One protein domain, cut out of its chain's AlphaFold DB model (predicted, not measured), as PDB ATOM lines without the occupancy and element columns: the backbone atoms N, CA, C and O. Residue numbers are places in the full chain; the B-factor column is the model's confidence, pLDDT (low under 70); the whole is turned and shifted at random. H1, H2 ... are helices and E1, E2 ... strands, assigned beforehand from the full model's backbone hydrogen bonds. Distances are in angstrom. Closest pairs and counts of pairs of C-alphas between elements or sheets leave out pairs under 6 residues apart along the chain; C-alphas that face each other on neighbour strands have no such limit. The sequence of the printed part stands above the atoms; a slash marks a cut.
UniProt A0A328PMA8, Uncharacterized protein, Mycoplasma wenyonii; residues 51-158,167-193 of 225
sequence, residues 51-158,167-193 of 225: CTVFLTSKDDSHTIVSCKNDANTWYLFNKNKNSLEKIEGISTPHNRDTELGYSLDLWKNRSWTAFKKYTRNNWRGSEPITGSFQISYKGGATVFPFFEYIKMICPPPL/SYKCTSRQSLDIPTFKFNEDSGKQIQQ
ATOM      1  N   CYS A  51     -30.917  16.029 -41.213       90.38
ATOM      2  CA  CYS A  51     -30.436  15.052 -40.248       90.38
ATOM      3  C   CYS A  51     -30.385  13.637 -40.820       90.38
ATOM      4  O   CYS A  51     -31.194  13.247 -41.660       90.38
ATOM      5  N   THR A  52     -29.434  12.861 -40.320       86.25
ATOM      6  CA  THR A  52     -29.321  11.424 -40.549       86.25
ATOM      7  C   THR A  52     -30.136  10.696 -39.489       86.25
ATOM      8  O   THR A  52     -29.994  10.979 -38.296       86.25
ATOM      9  N   VAL A  53     -30.988   9.766 -39.912       84.88
ATOM     10  CA  VAL A  53     -31.784   8.919 -39.016       84.88
ATOM     11  C   VAL A  53     -30.966   7.721 -38.542       84.88
ATOM     12  O   VAL A  53     -30.420   6.977 -39.355       84.88
ATOM     13  N   PHE A  54     -30.933   7.514 -37.225       79.75
ATOM     14  CA  PHE A  54     -30.230   6.398 -36.587       79.75
ATOM     15  C   PHE A  54     -31.182   5.317 -36.107       79.75
ATOM     16  O   PHE A  54     -30.947   4.136 -36.347       79.75
ATOM     17  N   LEU A  55     -32.250   5.720 -35.418       80.62
ATOM     18  CA  LEU A  55     -33.235   4.814 -34.837       80.62
ATOM     19  C   LEU A  55     -34.621   5.412 -35.023       80.62
ATOM     20  O   LEU A  55     -34.810   6.608 -34.809       80.62
ATOM     21  N   THR A  56     -35.596   4.575 -35.341       84.12
ATOM     22  CA  THR A  56     -37.004   4.971 -35.410       84.12
ATOM     23  C   THR A  56     -37.788   4.045 -34.508       84.12
ATOM     24  O   THR A  56     -37.471   2.861 -34.425       84.12
ATOM     25  N   SER A  57     -38.791   4.545 -33.795       83.69
ATOM     26  CA  SER A  57     -39.649   3.656 -33.026       83.69
ATOM     27  C   SER A  57     -40.510   2.782 -33.939       83.69
ATOM     28  O   SER A  57     -40.746   3.113 -35.100       83.69
ATOM     29  N   LYS A  58     -40.993   1.644 -33.438       81.00
ATOM     30  CA  LYS A  58     -41.823   0.712 -34.225       81.00
ATOM     31  C   LYS A  58     -43.082   1.348 -34.824       81.00
ATOM     32  O   LYS A  58     -43.513   0.945 -35.897       81.00
ATOM     33  N   ASP A  59     -43.636   2.338 -34.142       83.44
ATOM     34  CA  ASP A  59     -44.812   3.118 -34.528       83.44
ATOM     35  C   ASP A  59     -44.467   4.457 -35.217       83.44
ATOM     36  O   ASP A  59     -45.362   5.270 -35.438       83.44
ATOM     37  N   ASP A  60     -43.187   4.720 -35.520       80.88
ATOM     38  CA  ASP A  60     -42.683   5.980 -36.105       80.88
ATOM     39  C   ASP A  60     -43.026   7.249 -35.285       80.88
ATOM     40  O   ASP A  60     -42.931   8.378 -35.769       80.88
ATOM     41  N   SER A  61     -43.407   7.100 -34.011       87.00
ATOM     42  CA  SER A  61     -43.701   8.233 -33.125       87.00
ATOM     43  C   SER A  61     -42.442   8.930 -32.601       87.00
ATOM     44  O   SER A  61     -42.483  10.122 -32.285       87.00
ATOM     45  N   HIS A  62     -41.322   8.209 -32.536       89.06
ATOM     46  CA  HIS A  62     -40.033   8.697 -32.067       89.06
ATOM     47  C   HIS A  62     -38.937   8.419 -33.096       89.06
ATOM     48  O   HIS A  62     -38.892   7.359 -33.720       89.06
ATOM     49  N   THR A  63     -38.013   9.358 -33.274       89.25
ATOM     50  CA  THR A  63     -36.850   9.170 -34.151       89.25
ATOM     51  C   THR A  63     -35.611   9.775 -33.519       89.25
ATOM     52  O   THR A  63     -35.620  10.939 -33.133       89.25
ATOM     53  N   ILE A  64     -34.534   9.004 -33.435       88.00
ATOM     54  CA  ILE A  64     -33.224   9.489 -33.019       88.00
ATOM     55  C   ILE A  64     -32.424   9.877 -34.258       88.00
ATOM     56  O   ILE A  64     -32.232   9.058 -35.164       88.00
ATOM     57  N   VAL A  65     -31.953  11.121 -34.283       88.00
ATOM     58  CA  VAL A  65     -31.247  11.723 -35.417       88.00
ATOM     59  C   VAL A  65     -29.991  12.477 -34.983       88.00
ATOM     60  O   VAL A  65     -29.883  12.916 -33.840       88.00
ATOM     61  N   SER A  66     -29.070  12.691 -35.919       86.38
ATOM     62  CA  SER A  66     -27.979  13.669 -35.801       86.38
ATOM     63  C   SER A  66     -28.005  14.577 -37.017       86.38
ATOM     64  O   SER A  66     -28.230  14.114 -38.134       86.38
ATOM     65  N   CYS A  67     -27.834  15.876 -36.802       88.12
ATOM     66  CA  CYS A  67     -28.065  16.885 -37.828       88.12
ATOM     67  C   CYS A  67     -26.746  17.434 -38.373       88.12
ATOM     68  O   CYS A  67     -25.781  17.588 -37.635       88.12
ATOM     69  N   LYS A  68     -26.706  17.766 -39.666       84.94
ATOM     70  CA  LYS A  68     -25.488  18.121 -40.419       84.94
ATOM     71  C   LYS A  68     -24.646  19.224 -39.768       84.94
ATOM     72  O   LYS A  68     -23.428  19.115 -39.715       84.94
ATOM     73  N   ASN A  69     -25.300  20.257 -39.238       80.75
ATOM     74  CA  ASN A  69     -24.631  21.401 -38.604       80.75
ATOM     75  C   ASN A  69     -24.273  21.152 -37.127       80.75
ATOM     76  O   ASN A  69     -23.750  22.040 -36.463       80.75
ATOM     77  N   ASP A  70     -24.581  19.965 -36.605       77.62
ATOM     78  CA  ASP A  70     -24.354  19.568 -35.220       77.62
ATOM     79  C   ASP A  70     -24.104  18.052 -35.140       77.62
ATOM     80  O   ASP A  70     -24.780  17.305 -34.431       77.62
ATOM     81  N   ALA A  71     -23.136  17.588 -35.938       65.69
ATOM     82  CA  ALA A  71     -22.862  16.165 -36.158       65.69
ATOM     83  C   ALA A  71     -22.393  15.411 -34.895       65.69
ATOM     84  O   ALA A  71     -22.357  14.184 -34.880       65.69
ATOM     85  N   ASN A  72     -22.033  16.135 -33.830       69.81
ATOM     86  CA  ASN A  72     -21.658  15.556 -32.536       69.81
ATOM     87  C   ASN A  72     -22.823  15.539 -31.533       69.81
ATOM     88  O   ASN A  72     -22.635  15.114 -30.392       69.81
ATOM     89  N   THR A  73     -24.009  15.995 -31.936       78.31
ATOM     90  CA  THR A  73     -25.202  16.024 -31.094       78.31
ATOM     91  C   THR A  73     -26.275  15.104 -31.649       78.31
ATOM     92  O   THR A  73     -26.493  14.983 -32.858       78.31
ATOM     93  N   TRP A  74     -26.966  14.465 -30.714       85.38
ATOM     94  CA  TRP A  74     -28.089  13.588 -30.968       85.38
ATOM     95  C   TRP A  74     -29.378  14.273 -30.533       85.38
ATOM     96  O   TRP A  74     -29.425  14.953 -29.504       85.38
ATOM     97  N   TYR A  75     -30.428  14.064 -31.313       90.94
ATOM     98  CA  TYR A  75     -31.756  14.600 -31.065       90.94
ATOM     99  C   TYR A  75     -32.784  13.473 -31.083       90.94
ATOM    100  O   TYR A  75     -32.689  12.554 -31.893       90.94
ATOM    101  N   LEU A  76     -33.789  13.573 -30.221       92.50
ATOM    102  CA  LEU A  76     -35.003  12.777 -30.258       92.50
ATOM    103  C   LEU A  76     -36.122  13.638 -30.834       92.50
ATOM    104  O   LEU A  76     -36.574  14.597 -30.207       92.50
ATOM    105  N   PHE A  77     -36.573  13.288 -32.029       93.75
ATOM    106  CA  PHE A  77     -37.817  13.793 -32.579       93.75
ATOM    107  C   PHE A  77     -38.988  13.019 -31.976       93.75
ATOM    108  O   PHE A  77     -39.008  11.791 -32.050       93.75
ATOM    109  N   ASN A  78     -39.964  13.728 -31.416       93.44
ATOM    110  CA  ASN A  78     -41.232  13.175 -30.961       93.44
ATOM    111  C   ASN A  78     -42.360  13.752 -31.820       93.44
ATOM    112  O   ASN A  78     -42.741  14.918 -31.680       93.44
ATOM    113  N   LYS A  79     -42.911  12.913 -32.700       90.94
ATOM    114  CA  LYS A  79     -43.986  13.273 -33.631       90.94
ATOM    115  C   LYS A  79     -45.254  13.694 -32.896       90.94
ATOM    116  O   LYS A  79     -45.894  14.665 -33.283       90.94
ATOM    117  N   ASN A  80     -45.581  13.012 -31.802       90.75
ATOM    118  CA  ASN A  80     -46.799  13.265 -31.029       90.75
ATOM    119  C   ASN A  80     -46.744  14.613 -30.304       90.75
ATOM    120  O   ASN A  80     -47.767  15.264 -30.114       90.75
ATOM    121  N   LYS A  81     -45.543  15.046 -29.912       91.81
ATOM    122  CA  LYS A  81     -45.314  16.334 -29.247       91.81
ATOM    123  C   LYS A  81     -44.898  17.449 -30.196       91.81
ATOM    124  O   LYS A  81     -44.826  18.595 -29.764       91.81
ATOM    125  N   ASN A  82     -44.631  17.132 -31.463       93.81
ATOM    126  CA  ASN A  82     -43.982  18.037 -32.408       93.81
ATOM    127  C   ASN A  82     -42.717  18.668 -31.792       93.81
ATOM    128  O   ASN A  82     -42.545  19.887 -31.818       93.81
ATOM    129  N   SER A  83     -41.858  17.853 -31.174       94.44
ATOM    130  CA  SER A  83     -40.627  18.314 -30.520       94.44
ATOM    131  C   SER A  83     -39.392  17.658 -31.128       94.44
ATOM    132  O   SER A  83     -39.438  16.520 -31.588       94.44
ATOM    133  N   LEU A  84     -38.282  18.393 -31.134       94.50
ATOM    134  CA  LEU A  84     -36.954  17.886 -31.462       94.50
ATOM    135  C   LEU A  84     -36.029  18.249 -30.302       94.50
ATOM    136  O   LEU A  84     -35.649  19.407 -30.129       94.50
ATOM    137  N   GLU A  85     -35.729  17.270 -29.460       93.25
ATOM    138  CA  GLU A  85     -35.072  17.487 -28.172       93.25
ATOM    139  C   GLU A  85     -33.658  16.923 -28.200       93.25
ATOM    140  O   GLU A  85     -33.460  15.766 -28.556       93.25
ATOM    141  N   LYS A  86     -32.667  17.727 -27.808       90.88
ATOM    142  CA  LYS A  86     -31.295  17.243 -27.623       90.88
ATOM    143  C   LYS A  86     -31.268  16.163 -26.538       90.88
ATOM    144  O   LYS A  86     -31.892  16.336 -25.489       90.88
ATOM    145  N   ILE A  87     -30.538  15.079 -26.789       88.56
ATOM    146  CA  ILE A  87     -30.397  13.953 -25.860       88.56
ATOM    147  C   ILE A  87     -28.927  13.700 -25.532       88.56
ATOM    148  O   ILE A  87     -28.057  13.868 -26.389       88.56
ATOM    149  N   GLU A  88     -28.666  13.263 -24.303       83.62
ATOM    150  CA  GLU A  88     -27.322  12.964 -23.781       83.62
ATOM    151  C   GLU A  88     -27.087  11.470 -23.530       83.62
ATOM    152  O   GLU A  88     -25.946  11.029 -23.375       83.62
ATOM    153  N   GLY A  89     -28.158  10.677 -23.495       82.50
ATOM    154  CA  GLY A  89     -28.083   9.234 -23.323       82.50
ATOM    155  C   GLY A  89     -29.410   8.534 -23.585       82.50
ATOM    156  O   GLY A  89     -30.463   9.174 -23.661       82.50
ATOM    157  N   ILE A  90     -29.354   7.211 -23.701       83.06
ATOM    158  CA  ILE A  90     -30.504   6.308 -23.785       83.06
ATOM    159  C   ILE A  90     -30.327   5.134 -22.817       83.06
ATOM    160  O   ILE A  90     -29.204   4.768 -22.492       83.06
ATOM    161  N   SER A  91     -31.419   4.535 -22.353       81.19
ATOM    162  CA  SER A  91     -31.405   3.421 -21.400       81.19
ATOM    163  C   SER A  91     -32.486   2.398 -21.697       81.19
ATOM    164  O   SER A  91     -33.526   2.766 -22.233       81.19
ATOM    165  N   THR A  92     -32.298   1.144 -21.292       78.44
ATOM    166  CA  THR A  92     -33.381   0.147 -21.256       78.44
ATOM    167  C   THR A  92     -33.888  -0.057 -19.824       78.44
ATOM    168  O   THR A  92     -33.063  -0.133 -18.911       78.44
ATOM    169  N   PRO A  93     -35.204  -0.229 -19.585       70.12
ATOM    170  CA  PRO A  93     -35.722  -0.579 -18.266       70.12
ATOM    171  C   PRO A  93     -35.199  -1.953 -17.817       70.12
ATOM    172  O   PRO A  93     -34.838  -2.789 -18.648       70.12
ATOM    173  N   HIS A  94     -35.149  -2.175 -16.498       61.97
ATOM    174  CA  HIS A  94     -34.636  -3.402 -15.875       61.97
ATOM    175  C   HIS A  94     -35.387  -4.641 -16.383       61.97
ATOM    176  O   HIS A  94     -36.455  -4.981 -15.873       61.97
ATOM    177  N   ASN A  95     -34.828  -5.337 -17.372       56.56
ATOM    178  CA  ASN A  95     -35.339  -6.626 -17.814       56.56
ATOM    179  C   ASN A  95     -34.476  -7.722 -17.184       56.56
ATOM    180  O   ASN A  95     -33.290  -7.817 -17.490       56.56
ATOM    181  N   ARG A  96     -35.059  -8.480 -16.244       51.44
ATOM    182  CA  ARG A  96     -34.321  -9.402 -15.362       51.44
ATOM    183  C   ARG A  96     -33.721 -10.600 -16.089       51.44
ATOM    184  O   ARG A  96     -32.755 -11.152 -15.583       51.44
ATOM    185  N   ASP A  97     -34.229 -10.929 -17.272       50.47
ATOM    186  CA  ASP A  97     -33.720 -12.019 -18.089       50.47
ATOM    187  C   ASP A  97     -33.882 -11.655 -19.560       50.47
ATOM    188  O   ASP A  97     -34.981 -11.625 -20.108       50.47
ATOM    189  N   THR A  98     -32.776 -11.356 -20.229       51.81
ATOM    190  CA  THR A  98     -32.764 -11.326 -21.689       51.81
ATOM    191  C   THR A  98     -31.646 -12.222 -22.159       51.81
ATOM    192  O   THR A  98     -30.495 -12.046 -21.756       51.81
ATOM    193  N   GLU A  99     -31.993 -13.165 -23.027       53.34
ATOM    194  CA  GLU A  99     -31.005 -13.821 -23.867       53.34
ATOM    195  C   GLU A  99     -30.385 -12.735 -24.747       53.34
ATOM    196  O   GLU A  99     -31.006 -12.185 -25.650       53.34
ATOM    197  N   LEU A 100     -29.170 -12.339 -24.391       51.75
ATOM    198  CA  LEU A 100     -28.234 -11.704 -25.291       51.75
ATOM    199  C   LEU A 100     -27.843 -12.696 -26.376       51.75
ATOM    200  O   LEU A 100     -26.792 -13.334 -26.338       51.75
ATOM    201  N   GLY A 101     -28.679 -12.774 -27.395       53.31
ATOM    202  CA  GLY A 101     -28.202 -13.185 -28.699       53.31
ATOM    203  C   GLY A 101     -27.455 -12.029 -29.361       53.31
ATOM    204  O   GLY A 101     -27.683 -10.847 -29.097       53.31
ATOM    205  N   TYR A 102     -26.569 -12.389 -30.277       54.78
ATOM    206  CA  TYR A 102     -25.788 -11.447 -31.079       54.78
ATOM    207  C   TYR A 102     -26.617 -10.902 -32.261       54.78
ATOM    208  O   TYR A 102     -26.103 -10.176 -33.106       54.78
ATOM    209  N   SER A 103     -27.909 -11.255 -32.316       59.06
ATOM    210  CA  SER A 103     -28.864 -10.819 -33.331       59.06
ATOM    211  C   SER A 103     -29.452  -9.447 -32.999       59.06
ATOM    212  O   SER A 103     -29.891  -9.187 -31.875       59.06
ATOM    213  N   LEU A 104     -29.524  -8.587 -34.020       62.25
ATOM    214  CA  LEU A 104     -30.176  -7.276 -33.971       62.25
ATOM    215  C   LEU A 104     -31.602  -7.359 -33.413       62.25
ATOM    216  O   LEU A 104     -32.037  -6.456 -32.705       62.25
ATOM    217  N   ASP A 105     -32.331  -8.427 -33.731       65.81
ATOM    218  CA  ASP A 105     -33.766  -8.535 -33.453       65.81
ATOM    219  C   ASP A 105     -34.089  -8.560 -31.955       65.81
ATOM    220  O   ASP A 105     -35.136  -8.070 -31.533       65.81
ATOM    221  N   LEU A 106     -33.154  -9.029 -31.127       66.88
ATOM    222  CA  LEU A 106     -33.309  -9.014 -29.671       66.88
ATOM    223  C   LEU A 106     -33.195  -7.597 -29.098       66.88
ATOM    224  O   LEU A 106     -33.849  -7.268 -28.109       66.88
ATOM    225  N   TRP A 107     -32.412  -6.735 -29.744       70.12
ATOM    226  CA  TRP A 107     -32.233  -5.339 -29.345       70.12
ATOM    227  C   TRP A 107     -33.343  -4.424 -29.856       70.12
ATOM    228  O   TRP A 107     -33.743  -3.501 -29.144       70.12
ATOM    229  N   LYS A 108     -33.885  -4.716 -31.045       70.56
ATOM    230  CA  LYS A 108     -35.046  -4.019 -31.633       70.56
ATOM    231  C   LYS A 108     -36.248  -4.019 -30.691       70.56
ATOM    232  O   LYS A 108     -36.898  -3.000 -30.480       70.56
ATOM    233  N   ASN A 109     -36.504  -5.162 -30.062       71.25
ATOM    234  CA  ASN A 109     -37.685  -5.356 -29.224       71.25
ATOM    235  C   ASN A 109     -37.539  -4.802 -27.798       71.25
ATOM    236  O   ASN A 109     -38.494  -4.863 -27.020       71.25
ATOM    237  N   ARG A 110     -36.376  -4.245 -27.426       76.25
ATOM    238  CA  ARG A 110     -36.230  -3.579 -26.130       76.25
ATOM    239  C   ARG A 110     -36.956  -2.243 -26.130       76.25
ATOM    240  O   ARG A 110     -36.924  -1.504 -27.110       76.25
ATOM    241  N   SER A 111     -37.572  -1.929 -24.998       81.50
ATOM    242  CA  SER A 111     -38.038  -0.580 -24.707       81.50
ATOM    243  C   SER A 111     -36.843   0.279 -24.295       81.50
ATOM    244  O   SER A 111     -36.006  -0.159 -23.509       81.50
ATOM    245  N   TRP A 112     -36.767   1.492 -24.815       84.19
ATOM    246  CA  TRP A 112     -35.691   2.449 -24.595       84.19
ATOM    247  C   TRP A 112     -36.260   3.744 -24.048       84.19
ATOM    248  O   TRP A 112     -37.351   4.150 -24.422       84.19
ATOM    249  N   THR A 113     -35.506   4.417 -23.201       87.31
ATOM    250  CA  THR A 113     -35.823   5.731 -22.650       87.31
ATOM    251  C   THR A 113     -34.668   6.658 -22.999       87.31
ATOM    252  O   THR A 113     -33.522   6.262 -22.827       87.31
ATOM    253  N   ALA A 114     -34.930   7.865 -23.496       88.25
ATOM    254  CA  ALA A 114     -33.884   8.864 -23.747       88.25
ATOM    255  C   ALA A 114     -33.776   9.846 -22.575       88.25
ATOM    256  O   ALA A 114     -34.750  10.023 -21.849       88.25
ATOM    257  N   PHE A 115     -32.629  10.504 -22.395       87.69
ATOM    258  CA  PHE A 115     -32.389  11.413 -21.268       87.69
ATOM    259  C   PHE A 115     -31.726  12.721 -21.693       87.69
ATOM    260  O   PHE A 115     -30.901  12.739 -22.609       87.69
ATOM    261  N   LYS A 116     -32.044  13.802 -20.968       87.12
ATOM    262  CA  LYS A 116     -31.381  15.117 -21.089       87.12
ATOM    263  C   LYS A 116     -30.188  15.305 -20.165       87.12
ATOM    264  O   LYS A 116     -29.455  16.258 -20.364       87.12
ATOM    265  N   LYS A 117     -30.046  14.456 -19.145       82.00
ATOM    266  CA  LYS A 117     -28.948  14.515 -18.178       82.00
ATOM    267  C   LYS A 117     -28.340  13.142 -18.016       82.00
ATOM    268  O   LYS A 117     -28.893  12.305 -17.296       82.00
ATOM    269  N   TYR A 118     -27.232  12.918 -18.709       79.06
ATOM    270  CA  TYR A 118     -26.427  11.713 -18.576       79.06
ATOM    271  C   TYR A 118     -25.120  12.039 -17.862       79.06
ATOM    272  O   TYR A 118     -24.315  12.844 -18.327       79.06
ATOM    273  N   THR A 119     -24.875  11.388 -16.730       71.44
ATOM    274  CA  THR A 119     -23.660  11.639 -15.945       71.44
ATOM    275  C   THR A 119     -22.587  10.607 -16.260       71.44
ATOM    276  O   THR A 119     -22.802   9.413 -16.074       71.44
ATOM    277  N   ARG A 120     -21.396  11.053 -16.682       63.47
ATOM    278  CA  ARG A 120     -20.249  10.150 -16.892       63.47
ATOM    279  C   ARG A 120     -19.786   9.496 -15.587       63.47
ATOM    280  O   ARG A 120     -19.429   8.330 -15.596       63.47
ATOM    281  N   ASN A 121     -19.828  10.225 -14.469       66.56
ATOM    282  CA  ASN A 121     -19.331   9.729 -13.179       66.56
ATOM    283  C   ASN A 121     -20.092   8.490 -12.689       66.56
ATOM    284  O   ASN A 121     -19.492   7.606 -12.092       66.56
ATOM    285  N   ASN A 122     -21.393   8.415 -12.982       65.00
ATOM    286  CA  ASN A 122     -22.255   7.329 -12.521       65.00
ATOM    287  C   ASN A 122     -22.836   6.501 -13.675       65.00
ATOM    288  O   ASN A 122     -23.657   5.628 -13.417       65.00
ATOM    289  N   TRP A 123     -22.454   6.810 -14.924       69.12
ATOM    290  CA  TRP A 123     -23.026   6.257 -16.160       69.12
ATOM    291  C   TRP A 123     -24.555   6.185 -16.128       69.12
ATOM    292  O   TRP A 123     -25.140   5.215 -16.587       69.12
ATOM    293  N   ARG A 124     -25.201   7.206 -15.546       70.88
ATOM    294  CA  ARG A 124     -26.625   7.167 -15.193       70.88
ATOM    295  C   ARG A 124     -27.384   8.351 -15.766       70.88
ATOM    296  O   ARG A 124     -26.938   9.499 -15.639       70.88
ATOM    297  N   GLY A 125     -28.552   8.056 -16.336       74.88
ATOM    298  CA  GLY A 125     -29.551   9.042 -16.747       74.88
ATOM    299  C   GLY A 125     -30.487   9.424 -15.596       74.88
ATOM    300  O   GLY A 125     -30.946   8.550 -14.860       74.88
ATOM    301  N   SER A 126     -30.786  10.714 -15.426       76.62
ATOM    302  CA  SER A 126     -31.671  11.202 -14.347       76.62
ATOM    303  C   SER A 126     -32.881  12.020 -14.812       76.62
ATOM    304  O   SER A 126     -33.774  12.280 -14.013       76.62
ATOM    305  N   GLU A 127     -32.968  12.370 -16.098       87.00
ATOM    306  CA  GLU A 127     -34.070  13.177 -16.644       87.00
ATOM    307  C   GLU A 127     -34.625  12.567 -17.932       87.00
ATOM    308  O   GLU A 127     -34.148  12.907 -19.021       87.00
ATOM    309  N   PRO A 128     -35.586  11.629 -17.825       87.38
ATOM    310  CA  PRO A 128     -36.131  10.954 -18.985       87.38
ATOM    311  C   PRO A 128     -36.943  11.920 -19.848       87.38
ATOM    312  O   PRO A 128     -37.813  12.652 -19.373       87.38
ATOM    313  N   ILE A 129     -36.692  11.870 -21.149       85.19
ATOM    314  CA  ILE A 129     -37.531  12.487 -22.166       85.19
ATOM    315  C   ILE A 129     -38.696  11.526 -22.351       85.19
ATOM    316  O   ILE A 129     -38.527  10.425 -22.854       85.19
ATOM    317  N   THR A 130     -39.837  11.928 -21.799       78.75
ATOM    318  CA  THR A 130     -41.072  11.155 -21.602       78.75
ATOM    319  C   THR A 130     -41.263   9.890 -22.442       78.75
ATOM    320  O   THR A 130     -41.345   9.966 -23.668       78.75
ATOM    321  N   GLY A 131     -41.555   8.795 -21.733       74.94
ATOM    322  CA  GLY A 131     -42.016   7.527 -22.293       74.94
ATOM    323  C   GLY A 131     -40.875   6.606 -22.707       74.94
ATOM    324  O   GLY A 131     -39.783   7.053 -23.047       74.94
ATOM    325  N   SER A 132     -41.139   5.301 -22.672       80.06
ATOM    326  CA  SER A 132     -40.259   4.333 -23.318       80.06
ATOM    327  C   SER A 132     -40.743   4.050 -24.741       80.06
ATOM    328  O   SER A 132     -41.946   4.016 -24.989       80.06
ATOM    329  N   PHE A 133     -39.820   3.814 -25.667       82.31
ATOM    330  CA  PHE A 133     -40.100   3.491 -27.065       82.31
ATOM    331  C   PHE A 133     -39.337   2.235 -27.491       82.31
ATOM    332  O   PHE A 133     -38.209   2.009 -27.069       82.31
ATOM    333  N   GLN A 134     -39.938   1.402 -28.334       81.38
ATOM    334  CA  GLN A 134     -39.244   0.264 -28.947       81.38
ATOM    335  C   GLN A 134     -38.703   0.668 -30.305       81.38
ATOM    336  O   GLN A 134     -39.387   1.391 -31.025       81.38
ATOM    337  N   ILE A 135     -37.518   0.190 -30.674       75.31
ATOM    338  CA  ILE A 135     -36.850   0.603 -31.910       75.31
ATOM    339  C   ILE A 135     -37.183  -0.373 -33.042       75.31
ATOM    340  O   ILE A 135     -36.907  -1.565 -32.960       75.31
ATOM    341  N   SER A 136     -37.685   0.148 -34.155       71.56
ATOM    342  CA  SER A 136     -37.613  -0.527 -35.445       71.56
ATOM    343  C   SER A 136     -36.314  -0.150 -36.151       71.56
ATOM    344  O   SER A 136     -35.963   1.022 -36.287       71.56
ATOM    345  N   TYR A 137     -35.578  -1.163 -36.600       69.62
ATOM    346  CA  TYR A 137     -34.411  -0.946 -37.448       69.62
ATOM    347  C   TYR A 137     -34.861  -0.830 -38.890       69.62
ATOM    348  O   TYR A 137     -35.590  -1.685 -39.392       69.62
ATOM    349  N   LYS A 138     -34.372   0.210 -39.560       60.81
ATOM    350  CA  LYS A 138     -34.614   0.425 -40.979       60.81
ATOM    351  C   LYS A 138     -34.105  -0.770 -41.802       60.81
ATOM    352  O   LYS A 138     -33.034  -1.315 -41.524       60.81
ATOM    353  N   GLY A 139     -34.857  -1.150 -42.838       46.50
ATOM    354  CA  GLY A 139     -34.416  -2.137 -43.825       46.50
ATOM    355  C   GLY A 139     -33.054  -1.757 -44.422       46.50
ATOM    356  O   GLY A 139     -32.841  -0.605 -44.796       46.50
ATOM    357  N   GLY A 140     -32.125  -2.715 -44.458       51.38
ATOM    358  CA  GLY A 140     -30.739  -2.521 -44.907       51.38
ATOM    359  C   GLY A 140     -29.714  -2.289 -43.788       51.38
ATOM    360  O   GLY A 140     -28.517  -2.380 -44.044       51.38
ATOM    361  N   ALA A 141     -30.140  -2.049 -42.544       56.47
ATOM    362  CA  ALA A 141     -29.221  -1.987 -41.410       56.47
ATOM    363  C   ALA A 141     -28.775  -3.400 -40.987       56.47
ATOM    364  O   ALA A 141     -29.594  -4.216 -40.565       56.47
ATOM    365  N   THR A 142     -27.471  -3.674 -41.065       57.31
ATOM    366  CA  THR A 142     -26.867  -4.966 -40.685       57.31
ATOM    367  C   THR A 142     -26.168  -4.940 -39.323       57.31
ATOM    368  O   THR A 142     -25.737  -5.986 -38.843       57.31
ATOM    369  N   VAL A 143     -26.082  -3.775 -38.666       62.22
ATOM    370  CA  VAL A 143     -25.356  -3.592 -37.397       62.22
ATOM    371  C   VAL A 143     -26.180  -2.762 -36.406       62.22
ATOM    372  O   VAL A 143     -26.788  -1.756 -36.772       62.22
ATOM    373  N   PHE A 144     -26.194  -3.179 -35.133       70.25
ATOM    374  CA  PHE A 144     -26.781  -2.423 -34.029       70.25
ATOM    375  C   PHE A 144     -25.716  -1.421 -33.548       70.25
ATOM    376  O   PHE A 144     -24.682  -1.854 -33.044       70.25
ATOM    377  N   PRO A 145     -25.893  -0.099 -33.698       67.56
ATOM    378  CA  PRO A 145     -24.875   0.902 -33.392       67.56
ATOM    379  C   PRO A 145     -24.252   0.877 -31.997       67.56
ATOM    380  O   PRO A 145     -23.138   1.362 -31.831       67.56
ATOM    381  N   PHE A 146     -24.922   0.300 -31.000       72.00
ATOM    382  CA  PHE A 146     -24.371   0.190 -29.647       72.00
ATOM    383  C   PHE A 146     -23.876  -1.219 -29.308       72.00
ATOM    384  O   PHE A 146     -23.595  -1.520 -28.153       72.00
ATOM    385  N   PHE A 147     -23.770  -2.097 -30.305       71.00
ATOM    386  CA  PHE A 147     -23.478  -3.513 -30.110       71.00
ATOM    387  C   PHE A 147     -22.143  -3.755 -29.412       71.00
ATOM    388  O   PHE A 147     -22.088  -4.480 -28.424       71.00
ATOM    389  N   GLU A 148     -21.081  -3.104 -29.880       68.12
ATOM    390  CA  GLU A 148     -19.749  -3.249 -29.291       68.12
ATOM    391  C   GLU A 148     -19.681  -2.672 -27.870       68.12
ATOM    392  O   GLU A 148     -19.078  -3.274 -26.985       68.12
ATOM    393  N   TYR A 149     -20.377  -1.556 -27.610       71.12
ATOM    394  CA  TYR A 149     -20.489  -1.000 -26.257       71.12
ATOM    395  C   TYR A 149     -21.160  -1.994 -25.308       71.12
ATOM    396  O   TYR A 149     -20.725  -2.197 -24.176       71.12
ATOM    397  N   ILE A 150     -22.190  -2.680 -25.792       71.44
ATOM    398  CA  ILE A 150     -22.898  -3.666 -24.989       71.44
ATOM    399  C   ILE A 150     -22.065  -4.915 -24.752       71.44
ATOM    400  O   ILE A 150     -22.049  -5.404 -23.627       71.44
ATOM    401  N   LYS A 151     -21.349  -5.419 -25.762       69.31
ATOM    402  CA  LYS A 151     -20.411  -6.535 -25.573       69.31
ATOM    403  C   LYS A 151     -19.382  -6.234 -24.488       69.31
ATOM    404  O   LYS A 151     -19.010  -7.133 -23.747       69.31
ATOM    405  N   MET A 152     -18.938  -4.982 -24.381       69.38
ATOM    406  CA  MET A 152     -18.010  -4.568 -23.332       69.38
ATOM    407  C   MET A 152     -18.641  -4.649 -21.933       69.38
ATOM    408  O   MET A 152     -17.973  -5.066 -20.992       69.38
ATOM    409  N   ILE A 153     -19.913  -4.267 -21.792       72.19
ATOM    410  CA  ILE A 153     -20.641  -4.306 -20.510       72.19
ATOM    411  C   ILE A 153     -21.110  -5.724 -20.167       72.19
ATOM    412  O   ILE A 153     -21.202  -6.084 -18.995       72.19
ATOM    413  N   CYS A 154     -21.393  -6.536 -21.182       72.44
ATOM    414  CA  CYS A 154     -21.874  -7.899 -21.035       72.44
ATOM    415  C   CYS A 154     -21.026  -8.886 -21.851       72.44
ATOM    416  O   CYS A 154     -21.486  -9.409 -22.874       72.44
ATOM    417  N   PRO A 155     -19.764  -9.107 -21.434       71.00
ATOM    418  CA  PRO A 155     -18.838  -9.947 -22.171       71.00
ATOM    419  C   PRO A 155     -19.238 -11.423 -22.054       71.00
ATOM    420  O   PRO A 155     -19.539 -11.899 -20.951       71.00
ATOM    421  N   PRO A 156     -19.212 -12.186 -23.161       67.94
ATOM    422  CA  PRO A 156     -19.387 -13.628 -23.081       67.94
ATOM    423  C   PRO A 156     -18.237 -14.259 -22.274       67.94
ATOM    424  O   PRO A 156     -17.137 -13.697 -22.229       67.94
ATOM    425  N   PRO A 157     -18.445 -15.435 -21.656       67.38
ATOM    426  CA  PRO A 157     -17.360 -16.163 -21.015       67.38
ATOM    427  C   PRO A 157     -16.234 -16.472 -22.011       67.38
ATOM    428  O   PRO A 157     -16.478 -16.709 -23.198       67.38
ATOM    429  N   LEU A 158     -14.994 -16.487 -21.518       61.19
ATOM    430  CA  LEU A 158     -13.823 -16.812 -22.334       61.19
ATOM    431  C   LEU A 158     -13.982 -18.193 -22.984       61.19
ATOM    432  O   LEU A 158     -14.393 -19.151 -22.333       61.19
ATOM    433  N   SER A 167     -28.191 -18.928 -26.406       58.38
ATOM    434  CA  SER A 167     -28.984 -18.376 -25.300       58.38
ATOM    435  C   SER A 167     -28.105 -17.766 -24.193       58.38
ATOM    436  O   SER A 167     -28.293 -18.046 -23.005       58.38
ATOM    437  N   TYR A 168     -27.086 -16.980 -24.554       67.06
ATOM    438  CA  TYR A 168     -26.277 -16.263 -23.559       67.06
ATOM    439  C   TYR A 168     -27.163 -15.211 -22.894       67.06
ATOM    440  O   TYR A 168     -27.814 -14.452 -23.593       67.06
ATOM    441  N   LYS A 169     -27.240 -15.155 -21.564       63.41
ATOM    442  CA  LYS A 169     -28.081 -14.175 -20.858       63.41
ATOM    443  C   LYS A 169     -27.217 -13.090 -20.242       63.41
ATOM    444  O   LYS A 169     -26.284 -13.406 -19.506       63.41
ATOM    445  N   CYS A 170     -27.559 -11.821 -20.487       66.00
ATOM    446  CA  CYS A 170     -26.955 -10.762 -19.685       66.00
ATOM    447  C   CYS A 170     -27.523 -10.836 -18.282       66.00
ATOM    448  O   CYS A 170     -28.699 -10.543 -18.085       66.00
ATOM    449  N   THR A 171     -26.693 -11.173 -17.305       58.50
ATOM    450  CA  THR A 171     -27.096 -11.172 -15.894       58.50
ATOM    451  C   THR A 171     -26.973  -9.793 -15.248       58.50
ATOM    452  O   THR A 171     -27.245  -9.653 -14.054       58.50
ATOM    453  N   SER A 172     -26.609  -8.758 -16.019       59.62
ATOM    454  CA  SER A 172     -26.717  -7.370 -15.576       59.62
ATOM    455  C   SER A 172     -28.173  -7.081 -15.204       59.62
ATOM    456  O   SER A 172     -29.029  -6.869 -16.059       59.62
ATOM    457  N   ARG A 173     -28.455  -7.065 -13.896       54.00
ATOM    458  CA  ARG A 173     -29.753  -6.667 -13.326       54.00
ATOM    459  C   ARG A 173     -30.022  -5.165 -13.470       54.00
ATOM    460  O   ARG A 173     -31.039  -4.682 -12.978       54.00
ATOM    461  N   GLN A 174     -29.092  -4.429 -14.068       58.53
ATOM    462  CA  GLN A 174     -29.106  -2.980 -14.144       58.53
ATOM    463  C   GLN A 174     -29.616  -2.529 -15.509       58.53
ATOM    464  O   GLN A 174     -29.491  -3.224 -16.518       58.53
ATOM    465  N   SER A 175     -30.210  -1.341 -15.527       67.44
ATOM    466  CA  SER A 175     -30.477  -0.628 -16.767       67.44
ATOM    467  C   SER A 175     -29.188  -0.515 -17.575       67.44
ATOM    468  O   SER A 175     -28.146  -0.152 -17.035       67.44
ATOM    469  N   LEU A 176     -29.253  -0.852 -18.863       76.00
ATOM    470  CA  LEU A 176     -28.157  -0.566 -19.774       76.00
ATOM    471  C   LEU A 176     -28.260   0.900 -20.163       76.00
ATOM    472  O   LEU A 176     -29.166   1.252 -20.909       76.00
ATOM    473  N   ASP A 177     -27.319   1.705 -19.690       76.56
ATOM    474  CA  ASP A 177     -27.266   3.144 -19.905       76.56
ATOM    475  C   ASP A 177     -26.187   3.470 -20.950       76.56
ATOM    476  O   ASP A 177     -25.008   3.195 -20.750       76.56
ATOM    477  N   ILE A 178     -26.580   4.063 -22.075       76.50
ATOM    478  CA  ILE A 178     -25.715   4.374 -23.215       76.50
ATOM    479  C   ILE A 178     -25.617   5.897 -23.366       76.50
ATOM    480  O   ILE A 178     -26.639   6.537 -23.625       76.50
ATOM    481  N   PRO A 179     -24.427   6.507 -23.259       71.69
ATOM    482  CA  PRO A 179     -24.266   7.929 -23.554       71.69
ATOM    483  C   PRO A 179     -24.347   8.224 -25.057       71.69
ATOM    484  O   PRO A 179     -23.939   7.406 -25.882       71.69
ATOM    485  N   THR A 180     -24.800   9.425 -25.419       67.88
ATOM    486  CA  THR A 180     -24.793   9.929 -26.808       67.88
ATOM    487  C   THR A 180     -23.687  10.941 -27.098       67.88
ATOM    488  O   THR A 180     -23.490  11.296 -28.261       67.88
ATOM    489  N   PHE A 181     -22.940  11.414 -26.090       60.34
ATOM    490  CA  PHE A 181     -21.746  12.217 -26.362       60.34
ATOM    491  C   PHE A 181     -20.745  11.386 -27.166       60.34
ATOM    492  O   PHE A 181     -20.612  10.182 -26.933       60.34
ATOM    493  N   LYS A 182     -20.045  12.035 -28.109       51.25
ATOM    494  CA  LYS A 182     -18.949  11.429 -28.872       51.25
ATOM    495  C   LYS A 182     -18.082  10.649 -27.892       51.25
ATOM    496  O   LYS A 182     -17.550  11.228 -26.945       51.25
ATOM    497  N   PHE A 183     -18.061   9.333 -28.067       47.91
ATOM    498  CA  PHE A 183     -17.323   8.398 -27.235       47.91
ATOM    499  C   PHE A 183     -15.841   8.759 -27.395       47.91
ATOM    500  O   PHE A 183     -15.182   8.289 -28.313       47.91
ATOM    501  N   ASN A 184     -15.352   9.714 -26.602       38.56
ATOM    502  CA  ASN A 184     -13.959  10.119 -26.681       38.56
ATOM    503  C   ASN A 184     -13.134   8.932 -26.200       38.56
ATOM    504  O   ASN A 184     -13.354   8.408 -25.109       38.56
ATOM    505  N   GLU A 185     -12.228   8.524 -27.078       40.69
ATOM    506  CA  GLU A 185     -11.432   7.298 -27.096       40.69
ATOM    507  C   GLU A 185     -10.524   7.108 -25.859       40.69
ATOM    508  O   GLU A 185      -9.889   6.065 -25.707       40.69
ATOM    509  N   ASP A 186     -10.506   8.074 -24.938       36.62
ATOM    510  CA  ASP A 186      -9.545   8.188 -23.838       36.62
ATOM    511  C   ASP A 186      -9.764   7.211 -22.667       36.62
ATOM    512  O   ASP A 186      -8.933   7.151 -21.765       36.62
ATOM    513  N   SER A 187     -10.837   6.408 -22.649       44.06
ATOM    514  CA  SER A 187     -11.049   5.376 -21.611       44.06
ATOM    515  C   SER A 187     -10.610   3.958 -22.007       44.06
ATOM    516  O   SER A 187     -10.891   2.996 -21.291       44.06
ATOM    517  N   GLY A 188      -9.836   3.814 -23.090       41.59
ATOM    518  CA  GLY A 188      -8.820   2.758 -23.152       41.59
ATOM    519  C   GLY A 188      -9.223   1.392 -23.711       41.59
ATOM    520  O   GLY A 188      -8.466   0.442 -23.525       41.59
ATOM    521  N   LYS A 189     -10.329   1.261 -24.451       41.16
ATOM    522  CA  LYS A 189     -10.479   0.178 -25.445       41.16
ATOM    523  C   LYS A 189     -11.170   0.711 -26.693       41.16
ATOM    524  O   LYS A 189     -12.342   1.070 -26.656       41.16
ATOM    525  N   GLN A 190     -10.414   0.763 -27.791       37.31
ATOM    526  CA  GLN A 190     -10.902   1.106 -29.122       37.31
ATOM    527  C   GLN A 190     -12.042   0.164 -29.520       37.31
ATOM    528  O   GLN A 190     -11.816  -0.930 -30.029       37.31
ATOM    529  N   ILE A 191     -13.279   0.622 -29.376       43.91
ATOM    530  CA  ILE A 191     -14.270   0.307 -30.395       43.91
ATOM    531  C   ILE A 191     -13.934   1.289 -31.505       43.91
ATOM    532  O   ILE A 191     -14.229   2.473 -31.366       43.91
ATOM    533  N   GLN A 192     -13.236   0.840 -32.551       38.31
ATOM    534  CA  GLN A 192     -12.998   1.680 -33.720       38.31
ATOM    535  C   GLN A 192     -14.360   2.151 -34.244       38.31
ATOM    536  O   GLN A 192     -15.054   1.434 -34.963       38.31
ATOM    537  N   GLN A 193     -14.738   3.380 -33.891       44.16
ATOM    538  CA  GLN A 193     -15.972   4.051 -34.299       44.16
ATOM    539  C   GLN A 193     -16.023   4.336 -35.802       44.16
ATOM    540  O   GLN A 193     -16.945   4.998 -36.274       44.16
TER     541      GLN A 193
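What this domain is: This is residues 51 to 158 and 167 to 193 of the 225 residues of an uncharacterized protein of Mycoplasma wenyonii (UniProt A0A328PMA8). A single sheet of eight strands is curled like part of a barrel and folded back on itself, with E4, E3, E2 and E1 facing E6, E5 and E8 and with E7 as the hinge; E4 runs on into E5 from one leaf to the other. Short H1 only grazes this sheet, H2 is off it, and residues 180 to 193 form a tail with no named element. The 135 printed residues hold, in order, E1 E2 E3 E4 E5 H1 E6 E7 H2 E8, with 59 residues, under half, in named elements of the mixed class. The sheet, strongly twisted, has the order E4 E3 E2 E1 E7 E6 E5 E8, all antiparallel. The whole is compact, with a radius of gyration of the C-alphas of 14.7 A and spans of 46 by 34 by 31 A.

Where its parts are: E1, residues 51 to 57, begins at C-alpha 51 (-30.436, 15.052, -40.248) and is 16.3 A long. E2 is residues 62 to 67, 15.6 A. E3, residues 70 to 78, 18.5 A, bends by 86 degrees at residue 73. E4 is residues 83 to 87, and E5 is residues 89 to 91. H1 is residues 104 to 108, and E6 is residues 111 to 115, 13.7 A. E7, residues 128 to 136, 20.1 A, bends by 75 degrees at residue 131. H2 is residues 147 to 153, and E8, residues 177 to 179, ends at C-alpha 179 (-24.266, 7.929, -23.554).

How they stand to each other: E1 to E4 form a meander, each strand the antiparallel neighbour of the one before, in three hairpins: N 54 and O 64 are 2.9 A apart, N 65 and O 75 2.9 A, and N 85 and O 76 2.9 A, each within hydrogen-bond range. E1 is also the neighbour of E7, with N 136 and O 56 at 2.7 A. E6 and E7 form a hairpin, with N 133 and O 112 at 2.8 A. E5 pairs with E6, N 113 and O 91 at 2.8 A, and with edge strand E8, N 90 and O 178 at 2.8 A. Between the leaves, the closest C-alphas of E4 and E6, Ile 87 and Phe 115, are 5.6 A apart. H1 only grazes the sheet, with residues 105 to 108; its closest C-alpha to E7 is Lys 108, 5.0 A from that of Ile 135. H2 is only just not on the sheet, with 4 pairs of C-alphas within 10 A, and is apart from H1. In H1 and H2 every O i to N i+4 pair is within hydrogen-bond range.

The domain as a whole: The C-alphas of Asn 82 and Leu 158, the two farthest apart, are 47.2 A apart. Residues 159 to 166 are not printed; C-alphas 158 and 167 are 15.5 A apart. E5 to H1 and E6 to E7 are long links. Mean pLDDT of the printed part is 71.6, and 56 residues are under 70, among them 94 to 106, 167 to 175 and 180 to 193.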